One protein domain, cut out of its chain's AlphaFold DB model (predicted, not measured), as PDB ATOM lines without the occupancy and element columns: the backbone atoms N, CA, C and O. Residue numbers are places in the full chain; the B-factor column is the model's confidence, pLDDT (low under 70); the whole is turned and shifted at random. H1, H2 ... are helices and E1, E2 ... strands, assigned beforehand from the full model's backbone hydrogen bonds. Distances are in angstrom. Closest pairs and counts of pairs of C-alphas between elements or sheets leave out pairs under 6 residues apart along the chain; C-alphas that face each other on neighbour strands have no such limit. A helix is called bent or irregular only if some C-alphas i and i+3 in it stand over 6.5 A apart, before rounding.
ATOM      1  N   ASP A 252      20.253 -25.223 194.669       88.94
ATOM      2  CA  ASP A 252      19.145 -25.941 194.056       88.94
ATOM      3  C   ASP A 252      18.790 -27.088 194.992       88.94
ATOM      4  O   ASP A 252      19.605 -27.982 195.232       88.94
ATOM      5  N   LEU A 253      17.586 -27.050 195.562       83.06
ATOM      6  CA  LEU A 253      17.130 -28.146 196.413       83.06
ATOM      7  C   LEU A 253      16.813 -29.392 195.567       83.06
ATOM      8  O   LEU A 253      16.745 -30.497 196.105       83.06
ATOM      9  N   GLY A 254      16.731 -29.256 194.241       81.31
ATOM     10  CA  GLY A 254      16.392 -30.301 193.287       81.31
ATOM     11  C   GLY A 254      14.901 -30.635 193.311       81.31
ATOM     12  O   GLY A 254      14.176 -30.177 194.197       81.31
ATOM     13  N   PRO A 255      14.430 -31.493 192.391       79.88
ATOM     14  CA  PRO A 255      13.028 -31.877 192.358       79.88
ATOM     15  C   PRO A 255      12.647 -32.560 193.675       79.88
ATOM     16  O   PRO A 255      13.353 -33.451 194.167       79.88
ATOM     17  N   GLY A 256      11.551 -32.107 194.278       76.88
ATOM     18  CA  GLY A 256      10.828 -32.910 195.258       76.88
ATOM     19  C   GLY A 256       9.961 -33.958 194.571       76.88
ATOM     20  O   GLY A 256       9.855 -33.996 193.349       76.88
ATOM     21  N   SER A 257       9.346 -34.827 195.365       80.31
ATOM     22  CA  SER A 257       8.534 -35.947 194.878       80.31
ATOM     23  C   SER A 257       7.078 -35.872 195.338       80.31
ATOM     24  O   SER A 257       6.419 -36.909 195.417       80.31
ATOM     25  N   ALA A 258       6.590 -34.685 195.714       88.62
ATOM     26  CA  ALA A 258       5.208 -34.534 196.152       88.62
ATOM     27  C   ALA A 258       4.231 -34.765 194.992       88.62
ATOM     28  O   ALA A 258       4.569 -34.596 193.818       88.62
ATOM     29  N   ALA A 259       3.013 -35.169 195.340       93.50
ATOM     30  CA  ALA A 259       1.926 -35.277 194.383       93.50
ATOM     31  C   ALA A 259       1.404 -33.885 194.009       93.50
ATOM     32  O   ALA A 259       1.396 -32.970 194.833       93.50
ATOM     33  N   TRP A 260       0.928 -33.758 192.775       96.12
ATOM     34  CA  TRP A 260       0.186 -32.582 192.345       96.12
ATOM     35  C   TRP A 260      -1.202 -32.573 192.979       96.12
ATOM     36  O   TRP A 260      -1.868 -33.607 193.055       96.12
ATOM     37  N   THR A 261      -1.634 -31.400 193.425       95.75
ATOM     38  CA  THR A 261      -2.944 -31.197 194.046       95.75
ATOM     39  C   THR A 261      -3.646 -30.008 193.415       95.75
ATOM     40  O   THR A 261      -2.995 -29.045 193.015       95.75
ATOM     41  N   ASN A 262      -4.973 -30.072 193.332       96.56
ATOM     42  CA  ASN A 262      -5.806 -28.939 192.956       96.56
ATOM     43  C   ASN A 262      -6.520 -28.386 194.183       96.56
ATOM     44  O   ASN A 262      -6.962 -29.150 195.042       96.56
ATOM     45  N   TYR A 263      -6.651 -27.070 194.253       93.62
ATOM     46  CA  TYR A 263      -7.280 -26.377 195.373       93.62
ATOM     47  C   TYR A 263      -7.723 -24.973 194.950       93.62
ATOM     48  O   TYR A 263      -7.361 -24.495 193.876       93.62
ATOM     49  N   ASN A 264      -8.518 -24.312 195.792       88.88
ATOM     50  CA  ASN A 264      -8.852 -22.903 195.610       88.88
ATOM     51  C   ASN A 264      -7.801 -22.054 196.335       88.88
ATOM     52  O   ASN A 264      -7.654 -22.152 197.551       88.88
ATOM     53  N   LEU A 265      -7.051 -21.262 195.579       88.50
ATOM     54  CA  LEU A 265      -6.067 -20.308 196.069       88.50
ATOM     55  C   LEU A 265      -6.770 -18.986 196.391       88.50
ATOM     56  O   LEU A 265      -7.414 -18.414 195.516       88.50
ATOM     57  N   ALA A 266      -6.632 -18.492 197.618       80.88
ATOM     58  CA  ALA A 266      -7.036 -17.132 197.959       80.88
ATOM     59  C   ALA A 266      -5.976 -16.146 197.446       80.88
ATOM     60  O   ALA A 266      -4.795 -16.316 197.746       80.88
ATOM     61  N   LEU A 267      -6.388 -15.148 196.665       79.69
ATOM     62  CA  LEU A 267      -5.499 -14.070 196.228       79.69
ATOM     63  C   LEU A 267      -5.408 -12.986 197.316       79.69
ATOM     64  O   LEU A 267      -6.355 -12.796 198.082       79.69
ATOM     65  N   GLU A 268      -4.270 -12.289 197.399       64.06
ATOM     66  CA  GLU A 268      -3.997 -11.307 198.464       64.06
ATOM     67  C   GLU A 268      -5.016 -10.152 198.504       64.06
ATOM     68  O   GLU A 268      -5.321  -9.650 199.589       64.06
ATOM     69  N   ASP A 269      -5.635  -9.826 197.368       61.66
ATOM     70  CA  ASP A 269      -6.660  -8.778 197.251       61.66
ATOM     71  C   ASP A 269      -7.972  -9.139 197.975       61.66
ATOM     72  O   ASP A 269      -8.887  -8.328 198.087       61.66
ATOM     73  N   GLY A 270      -8.088 -10.361 198.506       50.50
ATOM     74  CA  GLY A 270      -9.149 -10.766 199.429       50.50
ATOM     75  C   GLY A 270     -10.545 -10.913 198.818       50.50
ATOM     76  O   GLY A 270     -11.423 -11.424 199.503       50.50
ATOM     77  N   ALA A 271     -10.748 -10.520 197.558       41.06
ATOM     78  CA  ALA A 271     -12.051 -10.526 196.893       41.06
ATOM     79  C   ALA A 271     -12.320 -11.773 196.021       41.06
ATOM     80  O   ALA A 271     -13.451 -11.985 195.588       41.06
ATOM     81  N   ALA A 272     -11.315 -12.619 195.751       66.06
ATOM     82  CA  ALA A 272     -11.483 -13.783 194.877       66.06
ATOM     83  C   ALA A 272     -10.605 -14.983 195.272       66.06
ATOM     84  O   ALA A 272      -9.407 -14.853 195.532       66.06
ATOM     85  N   SER A 273     -11.204 -16.178 195.242       79.19
ATOM     86  CA  SER A 273     -10.466 -17.442 195.200       79.19
ATOM     87  C   SER A 273     -10.378 -17.947 193.763       79.19
ATOM     88  O   SER A 273     -11.393 -17.989 193.065       79.19
ATOM     89  N   VAL A 274      -9.202 -18.389 193.332       88.19
ATOM     90  CA  VAL A 274      -8.967 -18.942 191.994       88.19
ATOM     91  C   VAL A 274      -8.637 -20.423 192.069       88.19
ATOM     92  O   VAL A 274      -7.989 -20.888 193.002       88.19
ATOM     93  N   TYR A 275      -9.073 -21.188 191.076       93.50
ATOM     94  CA  TYR A 275      -8.713 -22.599 191.003       93.50
ATOM     95  C   TYR A 275      -7.259 -22.749 190.564       93.50
ATOM     96  O   TYR A 275      -6.861 -22.233 189.517       93.50
ATOM     97  N   ALA A 276      -6.487 -23.476 191.361       96.88
ATOM     98  CA  ALA A 276      -5.058 -23.639 191.188       96.88
ATOM     99  C   ALA A 276      -4.655 -25.116 191.208       96.88
ATOM    100  O   ALA A 276      -5.376 -25.986 191.708       96.88
ATOM    101  N   ALA A 277      -3.471 -25.382 190.673       97.75
ATOM    102  CA  ALA A 277      -2.747 -26.634 190.806       97.75
ATOM    103  C   ALA A 277      -1.399 -26.348 191.463       97.75
ATOM    104  O   ALA A 277      -0.770 -25.342 191.148       97.75
ATOM    105  N   GLY A 278      -0.925 -27.215 192.351       96.44
ATOM    106  CA  GLY A 278       0.391 -27.028 192.944       96.44
ATOM    107  C   GLY A 278       1.088 -28.303 193.369       96.44
ATOM    108  O   GLY A 278       0.470 -29.362 193.514       96.44
ATOM    109  N   VAL A 279       2.397 -28.174 193.559       96.12
ATOM    110  CA  VAL A 279       3.295 -29.245 193.984       96.12
ATOM    111  C   VAL A 279       4.360 -28.704 194.929       96.12
ATOM    112  O   VAL A 279       4.954 -27.651 194.690       96.12
ATOM    113  N   ASP A 280       4.640 -29.467 195.982       93.12
ATOM    114  CA  ASP A 280       5.712 -29.165 196.922       93.12
ATOM    115  C   ASP A 280       7.028 -29.831 196.498       93.12
ATOM    116  O   ASP A 280       7.111 -31.022 196.183       93.12
ATOM    117  N   ALA A 281       8.108 -29.065 196.549       90.75
ATOM    118  CA  ALA A 281       9.461 -29.522 196.319       90.75
ATOM    119  C   ALA A 281      10.410 -29.026 197.412       90.75
ATOM    120  O   ALA A 281      10.912 -27.905 197.369       90.75
ATOM    121  N   LYS A 282      10.694 -29.906 198.384       88.88
ATOM    122  CA  LYS A 282      11.775 -29.745 199.375       88.88
ATOM    123  C   LYS A 282      11.796 -28.366 200.043       88.88
ATOM    124  O   LYS A 282      12.834 -27.726 200.120       88.88
ATOM    125  N   GLY A 283      10.651 -27.905 200.531       88.38
ATOM    126  CA  GLY A 283      10.564 -26.612 201.209       88.38
ATOM    127  C   GLY A 283      10.044 -25.474 200.334       88.38
ATOM    128  O   GLY A 283       9.630 -24.461 200.888       88.38
ATOM    129  N   MET A 284       9.991 -25.653 199.014       94.44
ATOM    130  CA  MET A 284       9.354 -24.741 198.061       94.44
ATOM    131  C   MET A 284       8.042 -25.326 197.553       94.44
ATOM    132  O   MET A 284       7.893 -26.540 197.501       94.44
ATOM    133  N   LYS A 285       7.118 -24.475 197.132       95.31
ATOM    134  CA  LYS A 285       5.869 -24.844 196.478       95.31
ATOM    135  C   LYS A 285       5.757 -24.081 195.171       95.31
ATOM    136  O   LYS A 285       6.048 -22.888 195.129       95.31
ATOM    137  N   LEU A 286       5.374 -24.795 194.120       96.94
ATOM    138  CA  LEU A 286       4.975 -24.222 192.843       96.94
ATOM    139  C   LEU A 286       3.456 -24.262 192.776       96.94
ATOM    140  O   LEU A 286       2.863 -25.326 192.954       96.94
ATOM    141  N   THR A 287       2.851 -23.123 192.478       97.25
ATOM    142  CA  THR A 287       1.412 -22.973 192.277       97.25
ATOM    143  C   THR A 287       1.162 -22.385 190.899       97.25
ATOM    144  O   THR A 287       1.799 -21.413 190.513       97.25
ATOM    145  N   THR A 288       0.229 -22.955 190.151       97.38
ATOM    146  CA  THR A 288      -0.168 -22.504 188.817       97.38
ATOM    147  C   THR A 288      -1.670 -22.266 188.806       97.38
ATOM    148  O   THR A 288      -2.431 -23.129 189.245       97.38
ATOM    149  N   TYR A 289      -2.112 -21.113 188.310       96.88
ATOM    150  CA  TYR A 289      -3.533 -20.770 188.245       96.88
ATOM    151  C   TYR A 289      -3.858 -19.912 187.020       96.88
ATOM    152  O   TYR A 289      -2.967 -19.369 186.365       96.88
ATOM    153  N   CYS A 290      -5.153 -19.813 186.716       95.94
ATOM    154  CA  CYS A 290      -5.662 -18.976 185.639       95.94
ATOM    155  C   CYS A 290      -6.022 -17.576 186.145       95.94
ATOM    156  O   CYS A 290      -6.830 -17.450 187.067       95.94
ATOM    157  N   THR A 291      -5.470 -16.533 185.533       93.00
ATOM    158  CA  THR A 291      -5.811 -15.141 185.846       93.00
ATOM    159  C   THR A 291      -7.114 -14.712 185.157       93.00
ATOM    160  O   THR A 291      -7.536 -15.346 184.181       93.00
ATOM    161  N   PRO A 292      -7.759 -13.615 185.600       87.62
ATOM    162  CA  PRO A 292      -8.933 -13.060 184.918       87.62
ATOM    163  C   PRO A 292      -8.692 -12.735 183.435       87.62
ATOM    164  O   PRO A 292      -9.596 -12.888 182.619       87.62
ATOM    165  N   ALA A 293      -7.452 -12.390 183.068       87.62
ATOM    166  CA  ALA A 293      -7.017 -12.154 181.689       87.62
ATOM    167  C   ALA A 293      -6.846 -13.443 180.854       87.62
ATOM    168  O   ALA A 293      -6.310 -13.400 179.746       87.62
ATOM    169  N   LYS A 294      -7.277 -14.601 181.379       94.31
ATOM    170  CA  LYS A 294      -7.139 -15.924 180.746       94.31
ATOM    171  C   LYS A 294      -5.678 -16.249 180.421       94.31
ATOM    172  O   LYS A 294      -5.348 -16.770 179.354       94.31
ATOM    173  N   ARG A 295      -4.789 -15.926 181.362       95.62
ATOM    174  CA  ARG A 295      -3.365 -16.272 181.328       95.62
ATOM    175  C   ARG A 295      -3.013 -17.219 182.459       95.62
ATOM    176  O   ARG A 295      -3.709 -17.285 183.468       95.62
ATOM    177  N   ILE A 296      -1.918 -17.944 182.289       96.88
ATOM    178  CA  ILE A 296      -1.365 -18.825 183.310       96.88
ATOM    179  C   ILE A 296      -0.312 -18.060 184.104       96.88
ATOM    180  O   ILE A 296       0.715 -17.678 183.549       96.88
ATOM    181  N   LEU A 297      -0.536 -17.864 185.401       96.00
ATOM    182  CA  LEU A 297       0.477 -17.323 186.305       96.00
ATOM    183  C   LEU A 297       1.064 -18.445 187.159       96.00
ATOM    184  O   LEU A 297       0.365 -19.392 187.536       96.00
ATOM    185  N   MET A 298       2.354 -18.335 187.468       97.31
ATOM    186  CA  MET A 298       3.052 -19.250 188.364       97.31
ATOM    187  C   MET A 298       3.504 -18.509 189.619       97.31
ATOM    188  O   MET A 298       4.008 -17.399 189.527       97.31
ATOM    189  N   ILE A 299       3.344 -19.122 190.788       96.38
ATOM    190  CA  ILE A 299       3.812 -18.599 192.072       96.38
ATOM    191  C   ILE A 299       4.790 -19.604 192.678       96.38
ATOM    192  O   ILE A 299       4.492 -20.797 192.760       96.38
ATOM    193  N   LEU A 300       5.946 -19.112 193.118       95.94
ATOM    194  CA  LEU A 300       6.928 -19.849 193.905       95.94
ATOM    195  C   LEU A 300       6.910 -19.326 195.337       95.94
ATOM    196  O   LEU A 300       7.175 -18.151 195.564       95.94
ATOM    197  N   GLU A 301       6.664 -20.186 196.316       93.62
ATOM    198  CA  GLU A 301       6.630 -19.793 197.729       93.62
ATOM    199  C   GLU A 301       7.343 -20.821 198.610       93.62
ATOM    200  O   GLU A 301       7.483 -21.989 198.245       93.62
ATOM    201  N   GLN A 302       7.819 -20.410 199.785       92.00
ATOM    202  CA  GLN A 302       8.316 -21.370 200.770       92.00
ATOM    203  C   GLN A 302       7.129 -22.053 201.461       92.00
ATOM    204  O   GLN A 302       6.321 -21.383 202.091       92.00
ATOM    205  N   THR A 303       7.077 -23.387 201.441       87.88
ATOM    206  CA  THR A 303       6.075 -24.185 202.193       87.88
ATOM    207  C   THR A 303       6.080 -23.877 203.692       87.88
ATOM    208  O   THR A 303       5.053 -23.939 204.361       87.88
ATOM    209  N   LYS A 304       7.254 -23.539 204.230       84.06
ATOM    210  CA  LYS A 304       7.447 -23.026 205.582       84.06
ATOM    211  C   LYS A 304       8.618 -22.056 205.564       84.06
ATOM    212  O   LYS A 304       9.678 -22.391 205.027       84.06
ATOM    213  N   ALA A 305       8.460 -20.880 206.167       74.56
ATOM    214  CA  ALA A 305       9.533 -19.894 206.251       74.56
ATOM    215  C   ALA A 305      10.846 -20.511 206.779       74.56
ATOM    216  O   ALA A 305      10.869 -21.140 207.837       74.56
ATOM    217  N   GLY A 306      11.943 -20.308 206.043       76.44
ATOM    218  CA  GLY A 306      13.274 -20.825 206.382       76.44
ATOM    219  C   GLY A 306      13.575 -22.229 205.851       76.44
ATOM    220  O   GLY A 306      14.682 -22.718 206.057       76.44
ATOM    221  N   SER A 307      12.638 -22.874 205.148       85.00
ATOM    222  CA  SER A 307      12.884 -24.190 204.534       85.00
ATOM    223  C   SER A 307      13.891 -24.119 203.389       85.00
ATOM    224  O   SER A 307      14.568 -25.104 203.105       85.00
ATOM    225  N   TYR A 308      14.009 -22.951 202.753       86.19
ATOM    226  CA  TYR A 308      15.018 -22.684 201.743       86.19
ATOM    227  C   TYR A 308      16.130 -21.790 202.334       86.19
ATOM    228  O   TYR A 308      15.847 -20.674 202.787       86.19
ATOM    229  N   PRO A 309      17.401 -22.243 202.354       85.06
ATOM    230  CA  PRO A 309      18.492 -21.508 202.992       85.06
ATOM    231  C   PRO A 309      18.702 -20.122 202.381       85.06
ATOM    232  O   PRO A 309      18.962 -20.007 201.186       85.06
ATOM    233  N   GLN A 310      18.648 -19.073 203.210       87.62
ATOM    234  CA  GLN A 310      18.853 -17.679 202.783       87.62
ATOM    235  C   GLN A 310      17.933 -17.256 201.621       87.62
ATOM    236  O   GLN A 310      18.338 -16.457 200.782       87.62
ATOM    237  N   TYR A 311      16.716 -17.807 201.554       89.69
ATOM    238  CA  TYR A 311      15.768 -17.564 200.462       89.69
ATOM    239  C   TYR A 311      15.628 -16.079 200.111       89.69
ATOM    240  O   TYR A 311      15.892 -15.704 198.976       89.69
ATOM    241  N   ASP A 312      15.316 -15.242 201.101       85.25
ATOM    242  CA  ASP A 312      15.042 -13.813 200.900       85.25
ATOM    243  C   ASP A 312      16.234 -13.093 200.254       85.25
ATOM    244  O   ASP A 312      16.076 -12.376 199.270       85.25
ATOM    245  N   ALA A 313      17.442 -13.345 200.763       85.69
ATOM    246  CA  ALA A 313      18.664 -12.749 200.236       85.69
ATOM    247  C   ALA A 313      18.965 -13.238 198.812       85.69
ATOM    248  O   ALA A 313      19.375 -12.456 197.962       85.69
ATOM    249  N   ARG A 314      18.764 -14.534 198.538       91.38
ATOM    250  CA  ARG A 314      19.062 -15.134 197.230       91.38
ATOM    251  C   ARG A 314      18.105 -14.680 196.149       91.38
ATOM    252  O   ARG A 314      18.531 -14.474 195.021       91.38
ATOM    253  N   VAL A 315      16.829 -14.553 196.494       91.06
ATOM    254  CA  VAL A 315      15.803 -14.027 195.598       91.06
ATOM    255  C   VAL A 315      16.065 -12.551 195.328       91.06
ATOM    256  O   VAL A 315      16.074 -12.157 194.170       91.06
ATOM    257  N   ALA A 316      16.370 -11.758 196.361       86.62
ATOM    258  CA  ALA A 316      16.716 -10.350 196.189       86.62
ATOM    259  C   ALA A 316      17.968 -10.148 195.313       86.62
ATOM    260  O   ALA A 316      17.952  -9.306 194.422       86.62
ATOM    261  N   GLU A 317      19.033 -10.935 195.518       87.50
ATOM    262  CA  GLU A 317      20.226 -10.891 194.658       87.50
ATOM    263  C   GLU A 317      19.901 -11.363 193.234       87.50
ATOM    264  O   GLU A 317      20.261 -10.694 192.269       87.50
ATOM    265  N   GLY A 318      19.175 -12.472 193.081       89.12
ATOM    266  CA  GLY A 318      18.926 -13.070 191.771       89.12
ATOM    267  C   GLY A 318      17.932 -12.317 190.900       89.12
ATOM    268  O   GLY A 318      18.015 -12.392 189.679       89.12
ATOM    269  N   LEU A 319      17.021 -11.568 191.518       90.44
ATOM    270  CA  LEU A 319      16.057 -10.707 190.837       90.44
ATOM    271  C   LEU A 319      16.520  -9.247 190.752       90.44
ATOM    272  O   LEU A 319      15.759  -8.401 190.298       90.44
ATOM    273  N   SER A 320      17.756  -8.943 191.162       84.38
ATOM    274  CA  SER A 320      18.317  -7.592 191.026       84.38
ATOM    275  C   SER A 320      18.622  -7.199 189.575       84.38
ATOM    276  O   SER A 320      18.756  -6.010 189.291       84.38
ATOM    277  N   ASP A 321      18.719  -8.176 188.665       78.06
ATOM    278  CA  ASP A 321      18.866  -7.942 187.228       78.06
ATOM    279  C   ASP A 321      17.481  -7.710 186.590       78.06
ATOM    280  O   ASP A 321      16.673  -8.649 186.532       78.06
ATOM    281  N   PRO A 322      17.172  -6.482 186.129       75.31
ATOM    282  CA  PRO A 322      15.886  -6.187 185.514       75.31
ATOM    283  C   PRO A 322      15.729  -6.934 184.183       75.31
ATOM    284  O   PRO A 322      16.692  -7.199 183.466       75.31
ATOM    285  N   VAL A 323      14.484  -7.221 183.796       70.12
ATOM    286  CA  VAL A 323      14.159  -7.964 182.558       70.12
ATOM    287  C   VAL A 323      14.675  -7.266 181.278       70.12
ATOM    288  O   VAL A 323      14.905  -7.924 180.261       70.12
ATOM    289  N   GLY A 324      14.927  -5.954 181.335       61.28
ATOM    290  CA  GLY A 324      15.480  -5.131 180.255       61.28
ATOM    291  C   GLY A 324      14.664  -3.854 180.022       61.28
ATOM    292  O   GLY A 324      13.710  -3.574 180.743       61.28
ATOM    293  N   ALA A 325      15.023  -3.065 179.006       50.44
ATOM    294  CA  ALA A 325      14.258  -1.873 178.626       50.44
ATOM    295  C   ALA A 325      12.891  -2.256 178.021       50.44
ATOM    296  O   ALA A 325      12.845  -3.108 177.135       50.44
ATOM    297  N   GLY A 326      11.805  -1.609 178.468       52.59
ATOM    298  CA  GLY A 326      10.432  -1.875 178.005       52.59
ATOM    299  C   GLY A 326       9.609  -2.826 178.887       52.59
ATOM    300  O   GLY A 326       8.527  -3.234 178.471       52.59
ATOM    301  N   TYR A 327      10.117  -3.195 180.067       57.94
ATOM    302  CA  TYR A 327       9.489  -4.136 181.001       57.94
ATOM    303  C   TYR A 327       9.286  -3.509 182.384       57.94
ATOM    304  O   TYR A 327       9.908  -2.489 182.700       57.94
ATOM    305  N   ASP A 328       8.438  -4.138 183.210       58.12
ATOM    306  CA  ASP A 328       8.230  -3.725 184.599       58.12
ATOM    307  C   ASP A 328       9.581  -3.726 185.350       58.12
ATOM    308  O   ASP A 328      10.217  -4.774 185.480       58.12
ATOM    309  N   PRO A 329      10.050  -2.566 185.831       56.72
ATOM    310  CA  PRO A 329      11.342  -2.407 186.505       56.72
ATOM    311  C   PRO A 329      11.398  -3.081 187.883       56.72
ATOM    312  O   PRO A 329      12.486  -3.261 188.424       56.72
ATOM    313  N   SER A 330      10.243  -3.411 188.470       68.62
ATOM    314  CA  SER A 330      10.142  -4.177 189.711       68.62
ATOM    315  C   SER A 330      10.299  -5.680 189.472       68.62
ATOM    316  O   SER A 330      10.497  -6.435 190.428       68.62
ATOM    317  N   ALA A 331      10.230  -6.115 188.209       80.69
ATOM    318  CA  ALA A 331      10.442  -7.495 187.821       80.69
ATOM    319  C   ALA A 331      11.933  -7.789 187.641       80.69
ATOM    320  O   ALA A 331      12.624  -7.175 186.821       80.69
ATOM    321  N   GLY A 332      12.408  -8.808 188.345       88.62
ATOM    322  CA  GLY A 332      13.677  -9.441 188.027       88.62
ATOM    323  C   GLY A 332      13.521 -10.446 186.893       88.62
ATOM    324  O   GLY A 332      12.438 -10.981 186.636       88.62
ATOM    325  N   LYS A 333      14.623 -10.749 186.217       92.25
ATOM    326  CA  LYS A 333      14.659 -11.810 185.211       92.25
ATOM    327  C   LYS A 333      14.730 -13.188 185.871       92.25
ATOM    328  O   LYS A 333      15.621 -13.465 186.668       92.25
ATOM    329  N   MET A 334      13.847 -14.098 185.466       95.25
ATOM    330  CA  MET A 334      13.895 -15.503 185.874       95.25
ATOM    331  C   MET A 334      13.843 -16.416 184.653       95.25
ATOM    332  O   MET A 334      12.974 -16.275 183.804       95.25
ATOM    333  N   ILE A 335      14.758 -17.378 184.556       95.75
ATOM    334  CA  ILE A 335      14.750 -18.377 183.482       95.75
ATOM    335  C   ILE A 335      13.972 -19.611 183.933       95.75
ATOM    336  O   ILE A 335      14.311 -20.226 184.950       95.75
ATOM    337  N   VAL A 336      12.961 -19.989 183.154       96.75
ATOM    338  CA  VAL A 336      12.210 -21.240 183.296       96.75
ATOM    339  C   VAL A 336      12.802 -22.262 182.328       96.75
ATOM    340  O   VAL A 336      12.683 -22.106 181.116       96.75
ATOM    341  N   SER A 337      13.473 -23.290 182.846       97.31
ATOM    342  CA  SER A 337      14.171 -24.292 182.036       97.31
ATOM    343  C   SER A 337      13.597 -25.697 182.187       97.31
ATOM    344  O   SER A 337      13.126 -26.107 183.254       97.31
ATOM    345  N   PHE A 338      13.665 -26.450 181.090       97.31
ATOM    346  CA  PHE A 338      13.077 -27.776 180.954       97.31
ATOM    347  C   PHE A 338      14.115 -28.824 180.494       97.31
ATOM    348  O   PHE A 338      15.098 -28.482 179.837       97.31
ATOM    349  N   PRO A 339      13.912 -30.125 180.794       96.12
ATOM    350  CA  PRO A 339      14.819 -31.210 180.398       96.12
ATOM    351  C   PRO A 339      15.072 -31.353 178.895       96.12
ATOM    352  O   PRO A 339      16.107 -31.889 178.508       96.12
ATOM    353  N   ASN A 340      14.144 -30.898 178.052       95.31
ATOM    354  CA  ASN A 340      14.306 -30.879 176.596       95.31
ATOM    355  C   ASN A 340      15.255 -29.768 176.100       95.31
ATOM    356  O   ASN A 340      15.464 -29.656 174.895       95.31
ATOM    357  N   GLY A 341      15.825 -28.965 177.003       96.00
ATOM    358  CA  GLY A 341      16.709 -27.846 176.678       96.00
ATOM    359  C   GLY A 341      15.975 -26.541 176.371       96.00
ATOM    360  O   GLY A 341      16.639 -25.551 176.081       96.00
ATOM    361  N   ALA A 342      14.638 -26.517 176.440       95.56
ATOM    362  CA  ALA A 342      13.885 -25.277 176.317       95.56
ATOM    363  C   ALA A 342      14.163 -24.370 177.524       95.56
ATOM    364  O   ALA A 342      14.115 -24.813 178.677       95.56
ATOM    365  N   GLU A 343      14.429 -23.099 177.242       95.94
ATOM    366  CA  GLU A 343      14.606 -22.040 178.230       95.94
ATOM    367  C   GLU A 343      13.703 -20.873 177.865       95.94
ATOM    368  O   GLU A 343      13.767 -20.345 176.755       95.94
ATOM    369  N   VAL A 344      12.871 -20.463 178.814       94.19
ATOM    370  CA  VAL A 344      11.906 -19.391 178.617       94.19
ATOM    371  C   VAL A 344      12.211 -18.274 179.608       94.19
ATOM    372  O   VAL A 344      12.246 -18.525 180.817       94.19
ATOM    373  N   PRO A 345      12.443 -17.037 179.136       92.50
ATOM    374  CA  PRO A 345      12.567 -15.899 180.024       92.50
ATOM    375  C   PRO A 345      11.195 -15.543 180.610       92.50
ATOM    376  O   PRO A 345      10.227 -15.333 179.880       92.50
ATOM    377  N   GLY A 346      11.131 -15.444 181.932       92.75
ATOM    378  CA  GLY A 346       9.993 -14.934 182.685       92.75
ATOM    379  C   GLY A 346      10.331 -13.622 183.391       92.75
ATOM    380  O   GLY A 346      11.476 -13.393 183.795       92.75
ATOM    381  N   ALA A 347       9.315 -12.777 183.543       93.31
ATOM    382  CA  ALA A 347       9.332 -11.665 184.483       93.31
ATOM    383  C   ALA A 347       8.951 -12.206 185.864       93.31
ATOM    384  O   ALA A 347       7.961 -12.924 185.993       93.31
ATOM    385  N   ALA A 348       9.761 -11.921 186.881       95.00
ATOM    386  CA  ALA A 348       9.553 -12.415 188.233       95.00
ATOM    387  C   ALA A 348       9.422 -11.264 189.234       95.00
ATOM    388  O   ALA A 348      10.354 -10.480 189.400       95.00
ATOM    389  N   HIS A 349       8.296 -11.202 189.945       91.12
ATOM    390  CA  HIS A 349       8.047 -10.202 190.983       91.12
ATOM    391  C   HIS A 349       8.110 -10.862 192.349       91.12
ATOM    392  O   HIS A 349       7.352 -11.786 192.646       91.12
ATOM    393  N   TYR A 350       9.017 -10.380 193.190       90.88
ATOM    394  CA  TYR A 350       9.103 -10.812 194.575       90.88
ATOM    395  C   TYR A 350       8.191  -9.952 195.445       90.88
ATOM    396  O   TYR A 350       8.334  -8.734 195.454       90.88
ATOM    397  N   GLN A 351       7.288 -10.585 196.190       85.62
ATOM    398  CA  GLN A 351       6.392  -9.923 197.140       85.62
ATOM    399  C   GLN A 351       6.961 -10.079 198.552       85.62
ATOM    400  O   GLN A 351       6.813 -11.154 199.122       85.62
ATOM    401  N   PRO A 352       7.646  -9.092 199.154       74.06
ATOM    402  CA  PRO A 352       8.358  -9.285 200.423       74.06
ATOM    403  C   PRO A 352       7.472  -9.704 201.609       74.06
ATOM    404  O   PRO A 352       7.976 -10.247 202.599       74.06
ATOM    405  N   GLU A 353       6.171  -9.424 201.538       71.38
ATOM    406  CA  GLU A 353       5.166  -9.687 202.567       71.38
ATOM    407  C   GLU A 353       4.894 -11.187 202.708       71.38
ATOM    408  O   GLU A 353       5.153 -11.766 203.769       71.38
ATOM    409  N   SER A 354       4.450 -11.838 201.630       79.12
ATOM    410  CA  SER A 354       4.310 -13.298 201.557       79.12
ATOM    411  C   SER A 354       5.673 -13.986 201.373       79.12
ATOM    412  O   SER A 354       5.906 -15.116 201.821       79.12
ATOM    413  N   GLY A 355       6.622 -13.264 200.771       83.81
ATOM    414  CA  GLY A 355       7.813 -13.753 200.078       83.81
ATOM    415  C   GLY A 355       7.512 -14.912 199.163       83.81
ATOM    416  O   GLY A 355       8.180 -15.946 199.224       83.81
ATOM    417  N   SER A 356       6.480 -14.694 198.364       91.88
ATOM    418  CA  SER A 356       6.230 -15.412 197.137       91.88
ATOM    419  C   SER A 356       6.937 -14.705 195.972       91.88
ATOM    420  O   SER A 356       7.288 -13.523 196.050       91.88
ATOM    421  N   ILE A 357       7.184 -15.444 194.897       95.12
ATOM    422  CA  ILE A 357       7.643 -14.912 193.616       95.12
ATOM    423  C   ILE A 357       6.566 -15.249 192.597       95.12
ATOM    424  O   ILE A 357       6.347 -16.433 192.330       95.12
ATOM    425  N   SER A 358       5.909 -14.249 192.021       95.12
ATOM    426  CA  SER A 358       5.070 -14.468 190.845       95.12
ATOM    427  C   SER A 358       5.944 -14.455 189.597       95.12
ATOM    428  O   SER A 358       6.840 -13.629 189.467       95.12
ATOM    429  N   VAL A 359       5.711 -15.399 188.692       96.31
ATOM    430  CA  VAL A 359       6.432 -15.546 187.430       96.31
ATOM    431  C   VAL A 359       5.417 -15.479 186.294       96.31
ATOM    432  O   VAL A 359       4.455 -16.255 186.262       96.31
ATOM    433  N   SER A 360       5.645 -14.554 185.368       94.75
ATOM    434  CA  SER A 360       4.804 -14.260 184.205       94.75
ATOM    435  C   SER A 360       5.639 -14.188 182.922       94.75
ATOM    436  O   SER A 360       6.870 -14.314 182.944       94.75
ATOM    437  N   SER A 361       4.967 -14.007 181.783       92.38
ATOM    438  CA  SER A 361       5.654 -13.734 180.523       92.38
ATOM    439  C   SER A 361       6.387 -12.400 180.621       92.38
ATOM    440  O   SER A 361       5.855 -11.432 181.160       92.38
ATOM    441  N   THR A 362       7.580 -12.315 180.032       88.19
ATOM    442  CA  THR A 362       8.266 -11.022 179.911       88.19
ATOM    443  C   THR A 362       7.422 -10.013 179.137       88.19
ATOM    444  O   THR A 362       7.379  -8.854 179.511       88.19
ATOM    445  N   THR A 363       6.675 -10.435 178.117       85.12
ATOM    446  CA  THR A 363       5.877  -9.523 177.278       85.12
ATOM    447  C   THR A 363       4.450  -9.296 177.774       85.12
ATOM    448  O   THR A 363       3.728  -8.509 177.169       85.12
ATOM    449  N   ASP A 364       4.002 -10.028 178.796       85.81
ATOM    450  CA  ASP A 364       2.634  -9.943 179.312       85.81
ATOM    451  C   ASP A 364       2.637 -10.197 180.832       85.81
ATOM    452  O   ASP A 364       2.694 -11.356 181.269       85.81
ATOM    453  N   PRO A 365       2.564  -9.134 181.658       83.31
ATOM    454  CA  PRO A 365       2.628  -9.267 183.110       83.31
ATOM    455  C   PRO A 365       1.425 -10.032 183.678       83.31
ATOM    456  O   PRO A 365       1.505 -10.555 184.787       83.31
ATOM    457  N   SER A 366       0.330 -10.159 182.918       85.19
ATOM    458  CA  SER A 366      -0.848 -10.910 183.352       85.19
ATOM    459  C   SER A 366      -0.653 -12.432 183.317       85.19
ATOM    460  O   SER A 366      -1.475 -13.159 183.881       85.19
ATOM    461  N   GLY A 367       0.436 -12.926 182.711       92.56
ATOM    462  CA  GLY A 367       0.866 -14.325 182.752       92.56
ATOM    463  C   GLY A 367       1.261 -14.894 181.385       92.56
ATOM    464  O   GLY A 367       1.335 -14.199 180.376       92.56
ATOM    465  N   PHE A 368       1.511 -16.199 181.346       95.88
ATOM    466  CA  PHE A 368       1.829 -16.947 180.132       95.88
ATOM    467  C   PHE A 368       0.574 -17.277 179.321       95.88
ATOM    468  O   PHE A 368      -0.520 -17.457 179.868       95.88
ATOM    469  N   LEU A 369       0.733 -17.412 178.005       95.25
ATOM    470  CA  LEU A 369      -0.335 -17.911 177.145       95.25
ATOM    471  C   LEU A 369      -0.667 -19.362 177.527       95.25
ATOM    472  O   LEU A 369       0.239 -20.194 177.542       95.25
ATOM    473  N   PRO A 370      -1.942 -19.717 177.778       95.06
ATOM    474  CA  PRO A 370      -2.304 -21.088 178.135       95.06
ATOM    475  C   PRO A 370      -1.914 -22.136 177.082       95.06
ATOM    476  O   PRO A 370      -1.641 -23.280 177.421       95.06
ATOM    477  N   ASN A 371      -1.876 -21.752 175.804       92.50
ATOM    478  CA  ASN A 371      -1.426 -22.586 174.686       92.50
ATOM    479  C   ASN A 371       0.029 -22.316 174.260       92.50
ATOM    480  O   ASN A 371       0.474 -22.874 173.252       92.50
ATOM    481  N   GLY A 372       0.753 -21.477 175.007       92.69
ATOM    482  CA  GLY A 372       2.156 -21.149 174.777       92.69
ATOM    483  C   GLY A 372       3.085 -22.343 174.982       92.69
ATOM    484  O   GLY A 372       2.717 -23.357 175.586       92.69
ATOM    485  N   GLU A 373       4.305 -22.223 174.466       91.12
ATOM    486  CA  GLU A 373       5.335 -23.264 174.555       91.12
ATOM    487  C   GLU A 373       5.679 -23.596 176.017       91.12
ATOM    488  O   GLU A 373       5.898 -24.754 176.372       91.12
ATOM    489  N   GLU A 374       5.633 -22.596 176.893       92.38
ATOM    490  CA  GLU A 374       5.874 -22.697 178.331       92.38
ATOM    491  C   GLU A 374       4.920 -23.685 178.996       92.38
ATOM    492  O   GLU A 374       5.334 -24.597 179.716       92.38
ATOM    493  N   VAL A 375       3.625 -23.514 178.728       94.50
ATOM    494  CA  VAL A 375       2.562 -24.324 179.325       94.50
ATOM    495  C   VAL A 375       2.557 -25.720 178.711       94.50
ATOM    496  O   VAL A 375       2.379 -26.707 179.425       94.50
ATOM    497  N   GLN A 376       2.850 -25.842 177.414       93.38
ATOM    498  CA  GLN A 376       3.041 -27.148 176.778       93.38
ATOM    499  C   GLN A 376       4.215 -27.919 177.396       93.38
ATOM    500  O   GLN A 376       4.096 -29.119 177.665       93.38
ATOM    501  N   ASN A 377       5.331 -27.248 177.684       95.00
ATOM    502  CA  ASN A 377       6.467 -27.864 178.359       95.00
ATOM    503  C   ASN A 377       6.120 -28.259 179.809       95.00
ATOM    504  O   ASN A 377       6.453 -29.366 180.229       95.00
ATOM    505  N   LEU A 378       5.362 -27.448 180.557       94.62
ATOM    506  CA  LEU A 378       4.871 -27.822 181.897       94.62
ATOM    507  C   LEU A 378       3.994 -29.088 181.904       94.62
ATOM    508  O   LEU A 378       3.989 -29.838 182.882       94.62
ATOM    509  N   LEU A 379       3.254 -29.330 180.822       94.94
ATOM    510  CA  LEU A 379       2.362 -30.484 180.687       94.94
ATOM    511  C   LEU A 379       3.072 -31.761 180.224       94.94
ATOM    512  O   LEU A 379       2.595 -32.860 180.506       94.94
ATOM    513  N   THR A 380       4.177 -31.629 179.489       94.88
ATOM    514  CA  THR A 380       4.814 -32.755 178.779       94.88
ATOM    515  C   THR A 380       6.157 -33.177 179.362       94.88
ATOM    516  O   THR A 380       6.569 -34.324 179.181       94.88
ATOM    517  N   GLN A 381       6.853 -32.277 180.054       96.25
ATOM    518  CA  GLN A 381       8.191 -32.540 180.571       96.25
ATOM    519  C   GLN A 381       8.149 -33.230 181.937       96.25
ATOM    520  O   GLN A 381       7.115 -33.310 182.593       96.25
ATOM    521  N   SER A 382       9.288 -33.774 182.374       94.81
ATOM    522  CA  SER A 382       9.393 -34.490 183.654       94.81
ATOM    523  C   SER A 382       9.696 -33.576 184.841       94.81
ATOM    524  O   SER A 382       9.306 -33.900 185.964       94.81
ATOM    525  N   THR A 383      10.349 -32.437 184.602       96.88
ATOM    526  CA  THR A 383      10.672 -31.420 185.608       96.88
ATOM    527  C   THR A 383      10.632 -30.020 185.002       96.88
ATOM    528  O   THR A 383      10.782 -29.870 183.792       96.88
ATOM    529  N   VAL A 384      10.530 -28.997 185.846       97.31
ATOM    530  CA  VAL A 384      10.732 -27.585 185.489       97.31
ATOM    531  C   VAL A 384      11.666 -26.942 186.508       97.31
ATOM    532  O   VAL A 384      11.577 -27.259 187.695       97.31
ATOM    533  N   SER A 385      12.580 -26.078 186.068       97.38
ATOM    534  CA  SER A 385      13.474 -25.326 186.955       97.38
ATOM    535  C   SER A 385      13.296 -23.828 186.778       97.38
ATOM    536  O   SER A 385      13.317 -23.329 185.663       97.38
ATOM    537  N   PHE A 386      13.196 -23.112 187.888       96.56
ATOM    538  CA  PHE A 386      13.136 -21.659 187.948       96.56
ATOM    539  C   PHE A 386      14.476 -21.151 188.455       96.56
ATOM    540  O   PHE A 386      14.896 -21.525 189.552       96.56
ATOM    541  N   THR A 387      15.169 -20.354 187.647       96.62
ATOM    542  CA  THR A 387      16.559 -19.964 187.897       96.62
ATOM    543  C   THR A 387      16.713 -18.451 187.827       96.62
ATOM    544  O   THR A 387      16.452 -17.840 186.797       96.62
ATOM    545  N   ALA A 388      17.182 -17.871 188.925       94.38
ATOM    546  CA  ALA A 388      17.593 -16.479 189.049       94.38
ATOM    547  C   ALA A 388      18.806 -16.479 189.992       94.38
ATOM    548  O   ALA A 388      18.626 -16.374 191.204       94.38
ATOM    549  N   PRO A 389      20.029 -16.771 189.500       92.62
ATOM    550  CA  PRO A 389      21.181 -17.033 190.362       92.62
ATOM    551  C   PRO A 389      21.401 -15.875 191.339       92.62
ATOM    552  O   PRO A 389      21.439 -14.738 190.888       92.62
ATOM    553  N   PRO A 390      21.546 -16.134 192.649       93.62
ATOM    554  CA  PRO A 390      21.904 -17.404 193.290       93.62
ATOM    555  C   PRO A 390      20.712 -18.268 193.753       93.62
ATOM    556  O   PRO A 390      20.887 -19.200 194.549       93.62
ATOM    557  N   PHE A 391      19.501 -17.975 193.290       94.31
ATOM    558  CA  PHE A 391      18.301 -18.776 193.507       94.31
ATOM    559  C   PHE A 391      18.071 -19.774 192.359       94.31
ATOM    560  O   PHE A 391      18.124 -19.432 191.175       94.31
ATOM    561  N   LYS A 392      17.784 -21.027 192.720       95.62
ATOM    562  CA  LYS A 392      17.233 -22.036 191.814       95.62
ATOM    563  C   LYS A 392      16.261 -22.951 192.559       95.62
ATOM    564  O   LYS A 392      16.544 -23.386 193.680       95.62
ATOM    565  N   ALA A 393      15.133 -23.260 191.930       94.94
ATOM    566  CA  ALA A 393      14.167 -24.237 192.420       94.94
ATOM    567  C   ALA A 393      13.696 -25.146 191.281       94.94
ATOM    568  O   ALA A 393      13.238 -24.661 190.247       94.94
ATOM    569  N   THR A 394      13.784 -26.461 191.478       96.62
ATOM    570  CA  THR A 394      13.330 -27.464 190.508       96.62
ATOM    571  C   THR A 394      12.134 -28.243 191.052       96.62
ATOM    572  O   THR A 394      12.132 -28.672 192.203       96.62
ATOM    573  N   PHE A 395      11.132 -28.476 190.205       96.44
ATOM    574  CA  PHE A 395       9.888 -29.169 190.539       96.44
ATOM    575  C   PHE A 395       9.675 -30.372 189.622       96.44
ATOM    576  O   PHE A 395      10.013 -30.333 188.440       96.44
ATOM    577  N   GLN A 396       9.102 -31.445 190.169       95.88
ATOM    578  CA  GLN A 396       8.695 -32.631 189.416       95.88
ATOM    579  C   GLN A 396       7.346 -32.383 188.735       95.88
ATOM    580  O   GLN A 396       6.384 -31.972 189.378       95.88
ATOM    581  N   LEU A 397       7.252 -32.715 187.452       96.19
ATOM    582  CA  LEU A 397       6.028 -32.613 186.649       96.19
ATOM    583  C   LEU A 397       5.337 -33.974 186.445       96.19
ATOM    584  O   LEU A 397       4.240 -34.058 185.906       96.19
ATOM    585  N   LYS A 398       5.921 -35.087 186.905       93.06
ATOM    586  CA  LYS A 398       5.229 -36.386 186.861       93.06
ATOM    587  C   LYS A 398       3.916 -36.327 187.645       93.06
ATOM    588  O   LYS A 398       3.916 -36.056 188.842       93.06
ATOM    589  N   GLY A 399       2.819 -36.663 186.970       92.19
ATOM    590  CA  GLY A 399       1.472 -36.609 187.540       92.19
ATOM    591  C   GLY A 399       0.835 -35.215 187.514       92.19
ATOM    592  O   GLY A 399      -0.291 -35.086 187.983       92.19
ATOM    593  N   SER A 400       1.502 -34.201 186.947       94.75
ATOM    594  CA  SER A 400       0.972 -32.836 186.831       94.75
ATOM    595  C   SER A 400      -0.153 -32.711 185.811       94.75
ATOM    596  O   SER A 400      -1.050 -31.900 186.013       94.75
ATOM    597  N   SER A 401      -0.113 -33.517 184.741       94.06
ATOM    598  CA  SER A 401      -0.948 -33.345 183.545       94.06
ATOM    599  C   SER A 401      -2.420 -33.115 183.884       94.06
ATOM    600  O   SER A 401      -2.952 -32.069 183.538       94.06
ATOM    601  N   LYS A 402      -3.057 -34.003 184.660       94.94
ATOM    602  CA  LYS A 402      -4.463 -33.823 185.047       94.94
ATOM    603  C   LYS A 402      -4.698 -32.501 185.790       94.94
ATOM    604  O   LYS A 402      -5.587 -31.744 185.417       94.94
ATOM    605  N   ALA A 403      -3.893 -32.228 186.815       96.31
ATOM    606  CA  ALA A 403      -4.076 -31.066 187.675       96.31
ATOM    607  C   ALA A 403      -3.877 -29.744 186.919       96.31
ATOM    608  O   ALA A 403      -4.670 -28.818 187.076       96.31
ATOM    609  N   LEU A 404      -2.844 -29.670 186.077       96.62
ATOM    610  CA  LEU A 404      -2.565 -28.509 185.235       96.62
ATOM    611  C   LEU A 404      -3.613 -28.340 184.131       96.62
ATOM    612  O   LEU A 404      -4.014 -27.216 183.844       96.62
ATOM    613  N   CYS A 405      -4.113 -29.429 183.550       96.62
ATOM    614  CA  CYS A 405      -5.173 -29.355 182.549       96.62
ATOM    615  C   CYS A 405      -6.493 -28.844 183.116       96.62
ATOM    616  O   CYS A 405      -7.165 -28.055 182.458       96.62
ATOM    617  N   ASP A 406      -6.831 -29.198 184.356       95.62
ATOM    618  CA  ASP A 406      -8.005 -28.639 185.030       95.62
ATOM    619  C   ASP A 406      -7.881 -27.104 185.213       95.62
ATOM    620  O   ASP A 406      -8.883 -26.391 185.142       95.62
ATOM    621  N   VAL A 407      -6.659 -26.567 185.374       96.44
ATOM    622  CA  VAL A 407      -6.392 -25.112 185.393       96.44
ATOM    623  C   VAL A 407      -6.502 -24.501 183.993       96.44
ATOM    624  O   VAL A 407      -7.203 -23.508 183.811       96.44
ATOM    625  N   VAL A 408      -5.849 -25.100 182.994       95.81
ATOM    626  CA  VAL A 408      -5.851 -24.623 181.598       95.81
ATOM    627  C   VAL A 408      -7.264 -24.587 181.013       95.81
ATOM    628  O   VAL A 408      -7.641 -23.606 180.374       95.81
ATOM    629  N   ASN A 409      -8.082 -25.602 181.290       93.50
ATOM    630  CA  ASN A 409      -9.471 -25.658 180.836       93.50
ATOM    631  C   ASN A 409     -10.314 -24.509 181.416       93.50
ATOM    632  O   ASN A 409     -11.207 -23.999 180.744       93.50
ATOM    633  N   ARG A 410     -10.010 -24.042 182.636       92.62
ATOM    634  CA  ARG A 410     -10.658 -22.858 183.233       92.62
ATOM    635  C   ARG A 410     -10.172 -21.534 182.640       92.62
ATOM    636  O   ARG A 410     -10.869 -20.527 182.763       92.62
ATOM    637  N   CYS A 411      -9.029 -21.540 181.954       91.25
ATOM    638  CA  CYS A 411      -8.637 -20.454 181.056       91.25
ATOM    639  C   CYS A 411      -9.342 -20.506 179.698       91.25
ATOM    640  O   CYS A 411      -9.008 -19.696 178.838       91.25
ATOM    641  N   GLU A 412     -10.281 -21.438 179.487       91.62
ATOM    642  CA  GLU A 412     -11.001 -21.619 178.216       91.62
ATOM    643  C   GLU A 412     -10.062 -21.901 177.033       91.62
ATOM    644  O   GLU A 412     -10.387 -21.659 175.871       91.62
ATOM    645  N   ALA A 413      -8.874 -22.438 177.322       88.69
ATOM    646  CA  ALA A 413      -7.869 -22.730 176.321       88.69
ATOM    647  C   ALA A 413      -7.876 -24.208 175.938       88.69
ATOM    648  O   ALA A 413      -7.906 -25.093 176.791       88.69
ATOM    649  N   VAL A 414      -7.774 -24.475 174.636       86.88
ATOM    650  CA  VAL A 414      -7.616 -25.831 174.109       86.88
ATOM    651  C   VAL A 414      -6.129 -26.114 173.932       86.88
ATOM    652  O   VAL A 414      -5.482 -25.541 173.055       86.88
ATOM    653  N   VAL A 415      -5.586 -27.010 174.757       88.12
ATOM    654  CA  VAL A 415      -4.181 -27.429 174.681       88.12
ATOM    655  C   VAL A 415      -4.112 -28.904 174.286       88.12
ATOM    656  O   VAL A 415      -4.684 -29.733 174.994       88.12
ATOM    657  N   PRO A 416      -3.402 -29.274 173.201       87.00
ATOM    658  CA  PRO A 416      -3.352 -30.659 172.724       87.00
ATOM    659  C   PRO A 416      -2.936 -31.675 173.796       87.00
ATOM    660  O   PRO A 416      -3.515 -32.755 173.888       87.00
ATOM    661  N   ALA A 417      -1.975 -31.303 174.648       87.50
ATOM    662  CA  ALA A 417      -1.473 -32.143 175.736       87.50
ATOM    663  C   ALA A 417      -2.507 -32.422 176.842       87.50
ATOM    664  O   ALA A 417      -2.343 -33.380 177.590       87.50
ATOM    665  N   CYS A 418      -3.575 -31.626 176.929       90.50
ATOM    666  CA  CYS A 418      -4.659 -31.841 177.882       90.50
ATOM    667  C   CYS A 418      -5.733 -32.803 177.401       90.50
ATOM    668  O   CYS A 418      -6.734 -32.984 178.087       90.50
ATOM    669  N   GLY A 419      -5.508 -33.438 176.248       72.75
ATOM    670  CA  GLY A 419      -6.494 -34.310 175.656       72.75
ATOM    671  C   GLY A 419      -7.720 -33.490 175.296       72.75
ATOM    672  O   GLY A 419      -8.749 -33.560 175.958       72.75
TER     673      GLY A 419
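Overview. This is residues 252 to 419 of the 466 residues of an uncharacterized protein of Methyloligella halotolerans (UniProt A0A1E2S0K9). One nine-stranded sheet folds back on itself into a barrel-like shape that is not fully closed: E1, E2, E3, E4 and E7 face E5, E8 and E9, with E6 at the fold. H1 lies near one end of this fold; H2 and H3 lie near the other end, where H3 covers part of E2 and E3. The printed part has 168 residues, with three named helices and nine named strands in the order E1, E2, E3, E4, H1, E5, E6, E7, H2, E8, E9, H3; the sheet runs E1, E2, E3, E4, E7, E6, E5, E8, E9, antiparallel throughout. The class is mixed, helices and strands. The whole is compact, with a radius of gyration of the C-alphas of 14.6 A, and rounded, spanning 41 by 37 by 36 A.

Arrangement. Start with the sheet, where you meet first a meander, each strand the antiparallel neighbour of the one before: E1, residues 261 to 266, E2, residues 273 to 281, E3, residues 284 to 290, and E4, residues 296 to 302. In the hairpin of E1 and E2, look at N 263 and O 276, 3.0 A apart; E2 bends by 58 degrees at residue 276. In the hairpin of E2 and E3, N 279 and O 286 are 2.9 A apart, and in that of E3 and E4, N 287 and O 299 are also 2.9 A apart. A second meander is E5, residues 332 to 337, E6, residues 343 to 351, and E7, residues 356 to 361. E7 is also the antiparallel neighbour of E4, with N 300 and O 357 within hydrogen-bond range at 2.8 A. Within it find N 349 and O 358 at 2.9 A for E7 and E6, and N 346 and O 334 at 2.8 A for E6 and E5. E5 and E8, residues 383 to 388, are antiparallel neighbours, with N 335 and O 387 at 2.8 A, and E8 forms a hairpin with E9, residues 391 to 396, where N 386 and O 393 are 2.8 A apart. This is a folded sheet, one sheet bent back on itself into two leaves, with E6 as the hinge; the closest C-alphas of E2 and E9, those of Ala 281 and Phe 395, are 5.8 A apart. The edge strands E1 and E9 are apart. H3, residues 400 to 410, is on the sheet at a height of 7.8 A, over E2 and E3; it runs along the strands, at 3 degrees to E3 on the local plane. Its closest C-alphas to E2 are Ala 403 and Ala 277, 5.6 A apart. H2, residues 373 to 380, is on the same face as H3, at a height of 7.2 A and over none of the strands. H2 and H3 touch, the C-alphas of Leu 379 and Ser 401 being closest at 5.2 A, at a steep tilt of 47 degrees, opposite ways. H1, residues 311 to 318, is on the opposite face at a height of 8.0 A, over none of the strands, but only just: 2 of its C-alphas fall on E5. The C-alphas of Gly 318 and Ala 388, the closest of H1 and E8, are 4.6 A apart. In H1 and H2 every O i to N i+4 pair is within hydrogen-bond range; in H3, 6 of 7 are.

Along the chain. Find C-alpha 261 at (-2.944, -31.197, 194.046), where E1 begins its 15.2 A. The longest strands by residues are E2, 23.3 A, and E6, 23.9 A; E6 starts at C-alpha 343, (14.606, -22.040, 178.230). E3 measures 20.3 A, E4 20.1 A, E9 17.3 A, E8 16.8 A, E7 16.7 A and E5 16.0 A. H1 measures 10.3 A and H2 10.4 A; H3, 15.7 A, ends at C-alpha 410, (-10.658, -22.858, 183.233).

Size, cuts and confidence. The two C-alphas farthest apart, those of Ala 313 and Gly 419, are 41.3 A apart. The printed part has no cut. The links from H1 to E5 and from E7 to H2 are long. The mean pLDDT of the printed part is 88.6; look for values under 70 at residues 268 to 272 and 324 to 330.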